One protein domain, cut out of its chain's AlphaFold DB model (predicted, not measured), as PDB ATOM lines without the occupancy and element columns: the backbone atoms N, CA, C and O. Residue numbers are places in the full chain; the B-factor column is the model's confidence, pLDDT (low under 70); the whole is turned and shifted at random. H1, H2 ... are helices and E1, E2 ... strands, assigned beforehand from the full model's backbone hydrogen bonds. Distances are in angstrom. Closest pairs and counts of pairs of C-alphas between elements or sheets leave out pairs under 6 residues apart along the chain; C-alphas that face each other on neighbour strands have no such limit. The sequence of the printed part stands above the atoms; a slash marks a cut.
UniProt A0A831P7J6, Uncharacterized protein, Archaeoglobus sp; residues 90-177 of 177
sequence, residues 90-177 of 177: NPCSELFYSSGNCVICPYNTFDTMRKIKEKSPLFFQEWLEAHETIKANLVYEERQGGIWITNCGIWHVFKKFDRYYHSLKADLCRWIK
ATOM      1  N   ASN A  90      63.371  54.308  31.886       88.19
ATOM      2  CA  ASN A  90      62.223  54.046  31.027       88.19
ATOM      3  C   ASN A  90      60.921  54.279  31.828       88.19
ATOM      4  O   ASN A  90      60.700  53.545  32.801       88.19
ATOM      5  N   PRO A  91      60.034  55.197  31.401       87.19
ATOM      6  CA  PRO A  91      58.771  55.477  32.090       87.19
ATOM      7  C   PRO A  91      57.893  54.234  32.292       87.19
ATOM      8  O   PRO A  91      57.191  54.107  33.292       87.19
ATOM      9  N   CYS A  92      57.989  53.246  31.394       84.94
ATOM     10  CA  CYS A  92      57.262  51.979  31.509       84.94
ATOM     11  C   CYS A  92      57.587  51.220  32.801       84.94
ATOM     12  O   CYS A  92      56.748  50.467  33.297       84.94
ATOM     13  N   SER A  93      58.795  51.406  33.344       81.62
ATOM     14  CA  SER A  93      59.203  50.737  34.580       81.62
ATOM     15  C   SER A  93      58.405  51.210  35.792       81.62
ATOM     16  O   SER A  93      58.124  50.397  36.669       81.62
ATOM     17  N   GLU A  94      57.967  52.468  35.792       82.62
ATOM     18  CA  GLU A  94      57.105  53.049  36.822       82.62
ATOM     19  C   GLU A  94      55.629  52.744  36.546       82.62
ATOM     20  O   GLU A  94      54.900  52.330  37.443       82.62
ATOM     21  N   LEU A  95      55.200  52.864  35.285       81.69
ATOM     22  CA  LEU A  95      53.800  52.680  34.889       81.69
ATOM     23  C   LEU A  95      53.319  51.226  35.001       81.69
ATOM     24  O   LEU A  95      52.193  50.967  35.428       81.69
ATOM     25  N   PHE A  96      54.163  50.266  34.617       79.25
ATOM     26  CA  PHE A  96      53.758  48.867  34.424       79.25
ATOM     27  C   PHE A  96      54.579  47.868  35.240       79.25
ATOM     28  O   PHE A  96      54.412  46.658  35.060       79.25
ATOM     29  N   TYR A  97      55.491  48.340  36.101       73.19
ATOM     30  CA  TYR A  97      56.444  47.503  36.851       73.19
ATOM     31  C   TYR A  97      57.229  46.536  35.953       73.19
ATOM     32  O   TYR A  97      57.641  45.448  36.360       73.19
ATOM     33  N   SER A  98      57.428  46.926  34.695       75.25
ATOM     34  CA  SER A  98      58.112  46.132  33.686       75.25
ATOM     35  C   SER A  98      58.837  47.051  32.714       75.25
ATOM     36  O   SER A  98      58.537  48.232  32.599       75.25
ATOM     37  N   SER A  99      59.791  46.518  31.961       74.50
ATOM     38  CA  SER A  99      60.506  47.319  30.967       74.50
ATOM     39  C   SER A  99      59.681  47.647  29.716       74.50
ATOM     40  O   SER A  99      60.233  48.214  28.780       74.50
ATOM     41  N   GLY A 100      58.411  47.228  29.631       74.44
ATOM     42  CA  GLY A 100      57.591  47.362  28.417       74.44
ATOM     43  C   GLY A 100      58.045  46.479  27.241       74.44
ATOM     44  O   GLY A 100      57.408  46.453  26.197       74.44
ATOM     45  N   ASN A 101      59.118  45.693  27.402       72.19
ATOM     46  CA  ASN A 101      59.770  44.958  26.306       72.19
ATOM     47  C   ASN A 101      58.934  43.826  25.684       72.19
ATOM     48  O   ASN A 101      59.301  43.299  24.629       72.19
ATOM     49  N   CYS A 102      57.916  43.323  26.385       75.12
ATOM     50  CA  CYS A 102      57.049  42.265  25.875       75.12
ATOM     51  C   CYS A 102      55.664  42.358  26.519       75.12
ATOM     52  O   CYS A 102      55.378  41.729  27.533       75.12
ATOM     53  N   VAL A 103      54.796  43.144  25.897       73.00
ATOM     54  CA  VAL A 103      53.380  43.255  26.272       73.00
ATOM     55  C   VAL A 103      52.574  41.990  25.932       73.00
ATOM     56  O   VAL A 103      51.632  41.653  26.632       73.00
ATOM     57  N   ILE A 104      53.000  41.205  24.930       66.19
ATOM     58  CA  ILE A 104      52.408  39.905  24.539       66.19
ATOM     59  C   ILE A 104      53.165  38.742  25.217       66.19
ATOM     60  O   ILE A 104      53.420  37.691  24.625       66.19
ATOM     61  N   CYS A 105      53.628  38.930  26.454       73.19
ATOM     62  CA  CYS A 105      54.410  37.908  27.143       73.19
ATOM     63  C   CYS A 105      53.491  36.941  27.897       73.19
ATOM     64  O   CYS A 105      52.768  37.385  28.788       73.19
ATOM     65  N   PRO A 106      53.573  35.614  27.670       69.06
ATOM     66  CA  PRO A 106      52.828  34.648  28.483       69.06
ATOM     67  C   PRO A 106      53.271  34.622  29.950       69.06
ATOM     68  O   PRO A 106      52.686  33.919  30.771       69.06
ATOM     69  N   TYR A 107      54.341  35.337  30.295       71.62
ATOM     70  CA  TYR A 107      54.812  35.502  31.665       71.62
ATOM     71  C   TYR A 107      54.348  36.808  32.314       71.62
ATOM     72  O   TYR A 107      54.681  37.017  33.477       71.62
ATOM     73  N   ASN A 108      53.586  37.658  31.615       77.00
ATOM     74  CA  ASN A 108      52.966  38.810  32.263       77.00
ATOM     75  C   ASN A 108      52.014  38.332  33.363       77.00
ATOM     76  O   ASN A 108      51.335  37.309  33.229       77.00
ATOM     77  N   THR A 109      52.015  39.058  34.476       79.62
ATOM     78  CA  THR A 109      51.101  38.812  35.587       79.62
ATOM     79  C   THR A 109      49.762  39.481  35.298       79.62
ATOM     80  O   THR A 109      49.679  40.404  34.482       79.62
ATOM     81  N   PHE A 110      48.714  39.047  35.999       81.38
ATOM     82  CA  PHE A 110      47.414  39.717  35.951       81.38
ATOM     83  C   PHE A 110      47.539  41.215  36.272       81.38
ATOM     84  O   PHE A 110      46.994  42.045  35.553       81.38
ATOM     85  N   ASP A 111      48.329  41.567  37.292       84.56
ATOM     86  CA  ASP A 111      48.547  42.954  37.707       84.56
ATOM     87  C   ASP A 111      49.218  43.808  36.619       84.56
ATOM     88  O   ASP A 111      48.784  44.930  36.364       84.56
ATOM     89  N   THR A 112      50.221  43.267  35.915       84.25
ATOM     90  CA  THR A 112      50.828  43.956  34.767       84.25
ATOM     91  C   THR A 112      49.799  44.194  33.660       84.25
ATOM     92  O   THR A 112      49.713  45.306  33.149       84.25
ATOM     93  N   MET A 113      48.991  43.187  33.308       82.62
ATOM     94  CA  MET A 113      47.969  43.323  32.258       82.62
ATOM     95  C   MET A 113      46.869  44.317  32.649       82.62
ATOM     96  O   MET A 113      46.475  45.147  31.832       82.62
ATOM     97  N   ARG A 114      46.424  44.284  33.910       85.94
ATOM     98  CA  ARG A 114      45.465  45.240  34.475       85.94
ATOM     99  C   ARG A 114      45.996  46.674  34.397       85.94
ATOM    100  O   ARG A 114      45.291  47.545  33.903       85.94
ATOM    101  N   LYS A 115      47.248  46.918  34.797       87.38
ATOM    102  CA  LYS A 115      47.878  48.250  34.713       87.38
ATOM    103  C   LYS A 115      48.028  48.745  33.277       87.38
ATOM    104  O   LYS A 115      47.799  49.924  33.027       87.38
ATOM    105  N   ILE A 116      48.384  47.865  32.336       85.88
ATOM    106  CA  ILE A 116      48.423  48.217  30.908       85.88
ATOM    107  C   ILE A 116      47.038  48.673  30.450       85.88
ATOM    108  O   ILE A 116      46.929  49.740  29.859       85.88
ATOM    109  N   LYS A 117      45.985  47.919  30.790       85.06
ATOM    110  CA  LYS A 117      44.604  48.297  30.479       85.06
ATOM    111  C   LYS A 117      44.212  49.646  31.096       85.06
ATOM    112  O   LYS A 117      43.676  50.492  30.396       85.06
ATOM    113  N   GLU A 118      44.482  49.854  32.385       87.56
ATOM    114  CA  GLU A 118      44.094  51.072  33.116       87.56
ATOM    115  C   GLU A 118      44.836  52.325  32.635       87.56
ATOM    116  O   GLU A 118      44.255  53.403  32.568       87.56
ATOM    117  N   LYS A 119      46.132  52.207  32.329       88.31
ATOM    118  CA  LYS A 119      46.977  53.354  31.960       88.31
ATOM    119  C   LYS A 119      47.085  53.562  30.450       88.31
ATOM    120  O   LYS A 119      47.537  54.618  30.024       88.31
ATOM    121  N   SER A 120      46.727  52.563  29.645       87.62
ATOM    122  CA  SER A 120      46.797  52.616  28.182       87.62
ATOM    123  C   SER A 120      45.678  51.773  27.539       87.62
ATOM    124  O   SER A 120      45.944  50.741  26.915       87.62
ATOM    125  N   PRO A 121      44.404  52.183  27.695       86.81
ATOM    126  CA  PRO A 121      43.254  51.390  27.257       86.81
ATOM    127  C   PRO A 121      43.197  51.190  25.738       86.81
ATOM    128  O   PRO A 121      42.905  50.083  25.295       86.81
ATOM    129  N   LEU A 122      43.546  52.213  24.947       88.31
ATOM    130  CA  LEU A 122      43.587  52.119  23.480       88.31
ATOM    131  C   LEU A 122      44.622  51.090  23.014       88.31
ATOM    132  O   LEU A 122      44.302  50.177  22.260       88.31
ATOM    133  N   PHE A 123      45.841  51.161  23.552       86.81
ATOM    134  CA  PHE A 123      46.876  50.172  23.264       86.81
ATOM    135  C   PHE A 123      46.459  48.762  23.695       86.81
ATOM    136  O   PHE A 123      46.739  47.785  23.005       86.81
ATOM    137  N   PHE A 124      45.795  48.631  24.846       85.56
ATOM    138  CA  PHE A 124      45.296  47.338  25.307       85.56
ATOM    139  C   PHE A 124      44.234  46.764  24.359       85.56
ATOM    140  O   PHE A 124      44.203  45.551  24.152       85.56
ATOM    141  N   GLN A 125      43.394  47.615  23.762       85.00
ATOM    142  CA  GLN A 125      42.436  47.212  22.737       85.00
ATOM    143  C   GLN A 125      43.139  46.753  21.449       85.00
ATOM    144  O   GLN A 125      42.870  45.647  20.986       85.00
ATOM    145  N   GLU A 126      44.088  47.523  20.916       86.81
ATOM    146  CA  GLU A 126      44.870  47.121  19.731       86.81
ATOM    147  C   GLU A 126      45.630  45.810  19.972       86.81
ATOM    148  O   GLU A 126      45.641  44.893  19.144       86.81
ATOM    149  N   TRP A 127      46.249  45.691  21.151       83.94
ATOM    150  CA  TRP A 127      46.917  44.471  21.594       83.94
ATOM    151  C   TRP A 127      45.960  43.287  21.585       83.94
ATOM    152  O   TRP A 127      46.342  42.184  21.183       83.94
ATOM    153  N   LEU A 128      44.726  43.509  22.031       80.88
ATOM    154  CA  LEU A 128      43.715  42.480  22.071       80.88
ATOM    155  C   LEU A 128      43.316  42.036  20.660       80.88
ATOM    156  O   LEU A 128      43.325  40.844  20.358       80.88
ATOM    157  N   GLU A 129      42.998  42.974  19.782       84.62
ATOM    158  CA  GLU A 129      42.633  42.661  18.401       84.62
ATOM    159  C   GLU A 129      43.746  41.855  17.714       84.62
ATOM    160  O   GLU A 129      43.486  40.823  17.083       84.62
ATOM    161  N   ALA A 130      45.008  42.233  17.943       81.81
ATOM    162  CA  ALA A 130      46.162  41.473  17.481       81.81
ATOM    163  C   ALA A 130      46.246  40.077  18.126       81.81
ATOM    164  O   ALA A 130      46.546  39.102  17.436       81.81
ATOM    165  N   HIS A 131      45.986  39.952  19.429       78.38
ATOM    166  CA  HIS A 131      46.003  38.674  20.142       78.38
ATOM    167  C   HIS A 131      44.974  37.689  19.581       78.38
ATOM    168  O   HIS A 131      45.336  36.547  19.287       78.38
ATOM    169  N   GLU A 132      43.729  38.126  19.389       79.50
ATOM    170  CA  GLU A 132      42.649  37.299  18.832       79.50
ATOM    171  C   GLU A 132      42.911  36.954  17.366       79.50
ATOM    172  O   GLU A 132      42.781  35.796  16.973       79.50
ATOM    173  N   THR A 133      43.394  37.915  16.574       80.69
ATOM    174  CA  THR A 133      43.806  37.669  15.184       80.69
ATOM    175  C   THR A 133      44.898  36.608  15.117       80.69
ATOM    176  O   THR A 133      44.834  35.677  14.316       80.69
ATOM    177  N   ILE A 134      45.915  36.712  15.973       75.44
ATOM    178  CA  ILE A 134      46.990  35.725  16.038       75.44
ATOM    179  C   ILE A 134      46.444  34.370  16.507       75.44
ATOM    180  O   ILE A 134      46.827  33.356  15.935       75.44
ATOM    181  N   LYS A 135      45.558  34.330  17.509       74.06
ATOM    182  CA  LYS A 135      44.938  33.097  18.023       74.06
ATOM    183  C   LYS A 135      44.129  32.379  16.938       74.06
ATOM    184  O   LYS A 135      44.345  31.188  16.733       74.06
ATOM    185  N   ALA A 136      43.279  33.106  16.210       73.44
ATOM    186  CA  ALA A 136      42.485  32.583  15.098       73.44
ATOM    187  C   ALA A 136      43.373  32.040  13.965       73.44
ATOM    188  O   ALA A 136      43.128  30.957  13.443       73.44
ATOM    189  N   ASN A 137      44.462  32.746  13.650       65.69
ATOM    190  CA  ASN A 137      45.418  32.342  12.617       65.69
ATOM    191  C   ASN A 137      46.448  31.292  13.083       65.69
ATOM    192  O   ASN A 137      47.264  30.836  12.281       65.69
ATOM    193  N   LEU A 138      46.468  30.920  14.370       61.81
ATOM    194  CA  LEU A 138      47.424  29.957  14.940       61.81
ATOM    195  C   LEU A 138      46.886  28.525  15.063       61.81
ATOM    196  O   LEU A 138      47.531  27.692  15.705       61.81
ATOM    197  N   VAL A 139      45.801  28.183  14.367       54.53
ATOM    198  CA  VAL A 139      45.559  26.789  13.966       54.53
ATOM    199  C   VAL A 139      46.597  26.441  12.896       54.53
ATOM    200  O   VAL A 139      46.388  26.652  11.708       54.53
ATOM    201  N   TYR A 140      47.778  26.003  13.331       53.72
ATOM    202  CA  TYR A 140      48.846  25.571  12.436       53.72
ATOM    203  C   TYR A 140      49.089  24.081  12.636       53.72
ATOM    204  O   TYR A 140      49.484  23.643  13.721       53.72
ATOM    205  N   GLU A 141      48.838  23.321  11.580       51.78
ATOM    206  CA  GLU A 141      49.213  21.923  11.482       51.78
ATOM    207  C   GLU A 141      50.699  21.857  11.089       51.78
ATOM    208  O   GLU A 141      51.154  22.553  10.180       51.78
ATOM    209  N   GLU A 142      51.503  21.065  11.798       49.12
ATOM    210  CA  GLU A 142      52.890  20.802  11.402       49.12
ATOM    211  C   GLU A 142      52.947  19.409  10.775       49.12
ATOM    212  O   GLU A 142      52.551  18.431  11.410       49.12
ATOM    213  N   ARG A 143      53.403  19.313   9.520       45.34
ATOM    214  CA  ARG A 143      53.547  18.029   8.825       45.34
ATOM    215  C   ARG A 143      54.853  17.373   9.259       45.34
ATOM    216  O   ARG A 143      55.923  17.741   8.776       45.34
ATOM    217  N   GLN A 144      54.768  16.391  10.150       49.47
ATOM    218  CA  GLN A 144      55.905  15.553  10.538       49.47
ATOM    219  C   GLN A 144      55.649  14.119  10.085       49.47
ATOM    220  O   GLN A 144      54.626  13.530  10.421       49.47
ATOM    221  N   GLY A 145      56.542  13.570   9.255       55.00
ATOM    222  CA  GLY A 145      56.402  12.198   8.750       55.00
ATOM    223  C   GLY A 145      55.111  11.931   7.959       55.00
ATOM    224  O   GLY A 145      54.671  10.795   7.893       55.00
ATOM    225  N   GLY A 146      54.479  12.966   7.390       56.88
ATOM    226  CA  GLY A 146      53.207  12.837   6.664       56.88
ATOM    227  C   GLY A 146      51.946  12.974   7.523       56.88
ATOM    228  O   GLY A 146      50.857  12.989   6.959       56.88
ATOM    229  N   ILE A 147      52.079  13.145   8.840       54.53
ATOM    230  CA  ILE A 147      50.959  13.337   9.766       54.53
ATOM    231  C   ILE A 147      50.887  14.809  10.168       54.53
ATOM    232  O   ILE A 147      51.902  15.433  10.489       54.53
ATOM    233  N   TRP A 148      49.677  15.361  10.145       54.91
ATOM    234  CA  TRP A 148      49.389  16.685  10.675       54.91
ATOM    235  C   TRP A 148      49.221  16.597  12.190       54.91
ATOM    236  O   TRP A 148      48.303  15.950  12.690       54.91
ATOM    237  N   ILE A 149      50.129  17.229  12.932       57.09
ATOM    238  CA  ILE A 149      50.071  17.261  14.396       57.09
ATOM    239  C   ILE A 149      49.633  18.657  14.833       57.09
ATOM    240  O   ILE A 149      50.244  19.664  14.460       57.09
ATOM    241  N   THR A 150      48.586  18.727  15.656       55.31
ATOM    242  CA  THR A 150      48.179  19.967  16.320       55.31
ATOM    243  C   THR A 150      49.209  20.320  17.395       55.31
ATOM    244  O   THR A 150      49.441  19.577  18.350       55.31
ATOM    245  N   ASN A 151      49.880  21.464  17.243       54.53
ATOM    246  CA  ASN A 151      50.964  21.874  18.140       54.53
ATOM    247  C   ASN A 151      50.396  22.327  19.507       54.53
ATOM    248  O   ASN A 151      50.130  23.506  19.759       54.53
ATOM    249  N   CYS A 152      50.191  21.373  20.417       52.94
ATOM    250  CA  CYS A 152      49.542  21.529  21.727       52.94
ATOM    251  C   CYS A 152      50.235  22.525  22.691       52.94
ATOM    252  O   CYS A 152      49.627  22.995  23.660       52.94
ATOM    253  N   GLY A 153      51.492  22.901  22.427       56.16
ATOM    254  CA  GLY A 153      52.259  23.842  23.253       56.16
ATOM    255  C   GLY A 153      51.853  25.315  23.103       56.16
ATOM    256  O   GLY A 153      51.984  26.085  24.057       56.16
ATOM    257  N   ILE A 154      51.327  25.713  21.940       60.59
ATOM    258  CA  ILE A 154      50.865  27.090  21.680       60.59
ATOM    259  C   ILE A 154      49.524  27.342  22.378       60.59
ATOM    260  O   ILE A 154      49.342  28.374  23.024       60.59
ATOM    261  N   TRP A 155      48.626  26.357  22.353       62.50
ATOM    262  CA  TRP A 155      47.339  26.407  23.051       62.50
ATOM    263  C   TRP A 155      47.474  26.645  24.559       62.50
ATOM    264  O   TRP A 155      46.696  27.399  25.136       62.50
ATOM    265  N   HIS A 156      48.492  26.071  25.206       65.00
ATOM    266  CA  HIS A 156      48.759  26.315  26.628       65.00
ATOM    267  C   HIS A 156      49.146  27.768  26.929       65.00
ATOM    268  O   HIS A 156      48.803  28.294  27.990       65.00
ATOM    269  N   VAL A 157      49.846  28.423  25.998       66.94
ATOM    270  CA  VAL A 157      50.196  29.841  26.103       66.94
ATOM    271  C   VAL A 157      48.933  30.699  26.014       66.94
ATOM    272  O   VAL A 157      48.729  31.541  26.887       66.94
ATOM    273  N   PHE A 158      48.052  30.436  25.046       71.94
ATOM    274  CA  PHE A 158      46.769  31.141  24.923       71.94
ATOM    275  C   PHE A 158      45.838  30.884  26.107       71.94
ATOM    276  O   PHE A 158      45.367  31.842  26.700       71.94
ATOM    277  N   LYS A 159      45.693  29.637  26.575       70.44
ATOM    278  CA  LYS A 159      44.916  29.323  27.792       70.44
ATOM    279  C   LYS A 159      45.393  30.085  29.031       70.44
ATOM    280  O   LYS A 159      44.612  30.334  29.949       70.44
ATOM    281  N   LYS A 160      46.687  30.405  29.119       67.62
ATOM    282  CA  LYS A 160      47.214  31.221  30.218       67.62
ATOM    283  C   LYS A 160      46.798  32.685  30.079       67.62
ATOM    284  O   LYS A 160      46.473  33.292  31.092       67.62
ATOM    285  N   PHE A 161      46.781  33.220  28.860       70.69
ATOM    286  CA  PHE A 161      46.207  34.538  28.604       70.69
ATOM    287  C   PHE A 161      44.709  34.541  28.899       70.69
ATOM    288  O   PHE A 161      44.292  35.334  29.732       70.69
ATOM    289  N   ASP A 162      43.946  33.595  28.345       72.56
ATOM    290  CA  ASP A 162      42.491  33.459  28.518       72.56
ATOM    291  C   ASP A 162      42.076  33.498  30.000       72.56
ATOM    292  O   ASP A 162      41.157  34.230  30.368       72.56
ATOM    293  N   ARG A 163      42.816  32.802  30.881       70.38
ATOM    294  CA  ARG A 163      42.578  32.811  32.339       70.38
ATOM    295  C   ARG A 163      42.609  34.201  32.980       70.38
ATOM    296  O   ARG A 163      41.885  34.435  33.939       70.38
ATOM    297  N   TYR A 164      43.454  35.100  32.492       69.38
ATOM    298  CA  TYR A 164      43.561  36.475  32.993       69.38
ATOM    299  C   TYR A 164      42.727  37.461  32.172       69.38
ATOM    300  O   TYR A 164      42.386  38.542  32.640       69.38
ATOM    301  N   TYR A 165      42.435  37.085  30.935       67.25
ATOM    302  CA  TYR A 165      41.911  37.944  29.893       67.25
ATOM    303  C   TYR A 165      40.379  38.006  29.883       67.25
ATOM    304  O   TYR A 165      39.823  39.086  29.685       67.25
ATOM    305  N   HIS A 166      39.687  36.895  30.164       68.31
ATOM    306  CA  HIS A 166      38.219  36.868  30.149       68.31
ATOM    307  C   HIS A 166      37.584  37.864  31.131       68.31
ATOM    308  O   HIS A 166      36.607  38.518  30.774       68.31
ATOM    309  N   SER A 167      38.164  38.042  32.323       66.81
ATOM    310  CA  SER A 167      37.675  39.024  33.301       66.81
ATOM    311  C   SER A 167      37.949  40.465  32.870       66.81
ATOM    312  O   SER A 167      37.091  41.328  33.012       66.81
ATOM    313  N   LEU A 168      39.113  40.733  32.273       67.94
ATOM    314  CA  LEU A 168      39.477  42.077  31.824       67.94
ATOM    315  C   LEU A 168      38.700  42.513  30.570       67.94
ATOM    316  O   LEU A 168      38.477  43.713  30.406       67.94
ATOM    317  N   LYS A 169      38.274  41.580  29.708       64.69
ATOM    318  CA  LYS A 169      37.496  41.862  28.487       64.69
ATOM    319  C   LYS A 169      36.108  42.430  28.791       64.69
ATOM    320  O   LYS A 169      35.731  43.428  28.185       64.69
ATOM    321  N   ALA A 170      35.378  41.822  29.728       61.09
ATOM    322  CA  ALA A 170      34.002  42.209  30.065       61.09
ATOM    323  C   ALA A 170      33.891  43.679  30.503       61.09
ATOM    324  O   ALA A 170      32.904  44.356  30.223       61.09
ATOM    325  N   ASP A 171      34.948  44.190  31.127       59.19
ATOM    326  CA  ASP A 171      35.004  45.558  31.616       59.19
ATOM    327  C   ASP A 171      35.383  46.591  30.539       59.19
ATOM    328  O   ASP A 171      35.147  47.770  30.763       59.19
ATOM    329  N   LEU A 172      35.964  46.233  29.382       56.66
ATOM    330  CA  LEU A 172      36.373  47.247  28.382       56.66
ATOM    331  C   LEU A 172      35.188  48.029  27.798       56.66
ATOM    332  O   LEU A 172      35.292  49.240  27.618       56.66
ATOM    333  N   CYS A 173      34.043  47.370  27.591       54.12
ATOM    334  CA  CYS A 173      32.824  48.011  27.085       54.12
ATOM    335  C   CYS A 173      32.293  49.129  28.003       54.12
ATOM    336  O   CYS A 173      31.484  49.941  27.564       54.12
ATOM    337  N   ARG A 174      32.725  49.180  29.270       54.75
ATOM    338  CA  ARG A 174      32.320  50.214  30.233       54.75
ATOM    339  C   ARG A 174      33.224  51.450  30.234       54.75
ATOM    340  O   ARG A 174      32.810  52.465  30.775       54.75
ATOM    341  N   TRP A 175      34.427  51.365  29.663       51.44
ATOM    342  CA  TRP A 175      35.468  52.396  29.799       51.44
ATOM    343  C   TRP A 175      35.698  53.242  28.539       51.44
ATOM    344  O   TRP A 175      36.290  54.307  28.646       51.44
ATOM    345  N   ILE A 176      35.241  52.802  27.362       53.09
ATOM    346  CA  ILE A 176      35.317  53.579  26.106       53.09
ATOM    347  C   ILE A 176      34.050  54.453  25.956       53.09
ATOM    348  O   ILE A 176      33.425  54.489  24.903       53.09
ATOM    349  N   LYS A 177      33.613  55.101  27.039       44.47
ATOM    350  CA  LYS A 177      32.536  56.100  27.015       44.47
ATOM    351  C   LYS A 177      33.095  57.467  27.350       44.47
ATOM    352  O   LYS A 177      33.906  57.528  28.298       44.47
TER     353      LYS A 177
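AT A GLANCE: This is residues 90 to 177 of the 177 residues of an uncharacterized protein of Archaeoglobus sp (UniProt A0A831P7J6). The strand hairpin E1 and E2 makes one tip of an elongated model; the long helices H3 and H4 run back from it, loosely side by side, toward H2 and tiny H1. The printed part has 88 residues, mostly helix by class, in order H1 H2 H3 E1 E2 H4, with an antiparallel sheet. It is loose, radius of gyration of the C-alphas 15.5 A, spanning 49 by 30 by 18 A.

IN THESE COORDINATES: E1 is residues 141 to 144, E2 147 to 150. H3, 121 to 137, measures 24.1 A; H4, 152 to 170, 27.2 A, with a kink of 44 degrees near residue 164, ends at C-alpha (34.002, 42.209, 30.065). H2 is 110 to 119; H1, 92 to 95, begins at C-alpha (57.262, 51.979, 31.509).

HOW THE PARTS SIT: In the hairpin, N 144 and O 147 are within hydrogen-bond range, 3.0 A. H3 and H4 are close but not clearly touching, closest C-alphas Lys 135 and Phe 158, 7.4 A. H2 and H3 only just touch, with 3 pairs of C-alphas within 8 A, only at the corner. Every O i to N i+4 pair is within range in H2 and H3, 9 of 15 in H4.

THE WHOLE: The printed part has no cut; the H1 to H2 link is long. Residues 137 to 157 and 164 to 177 are among those under pLDDT 70.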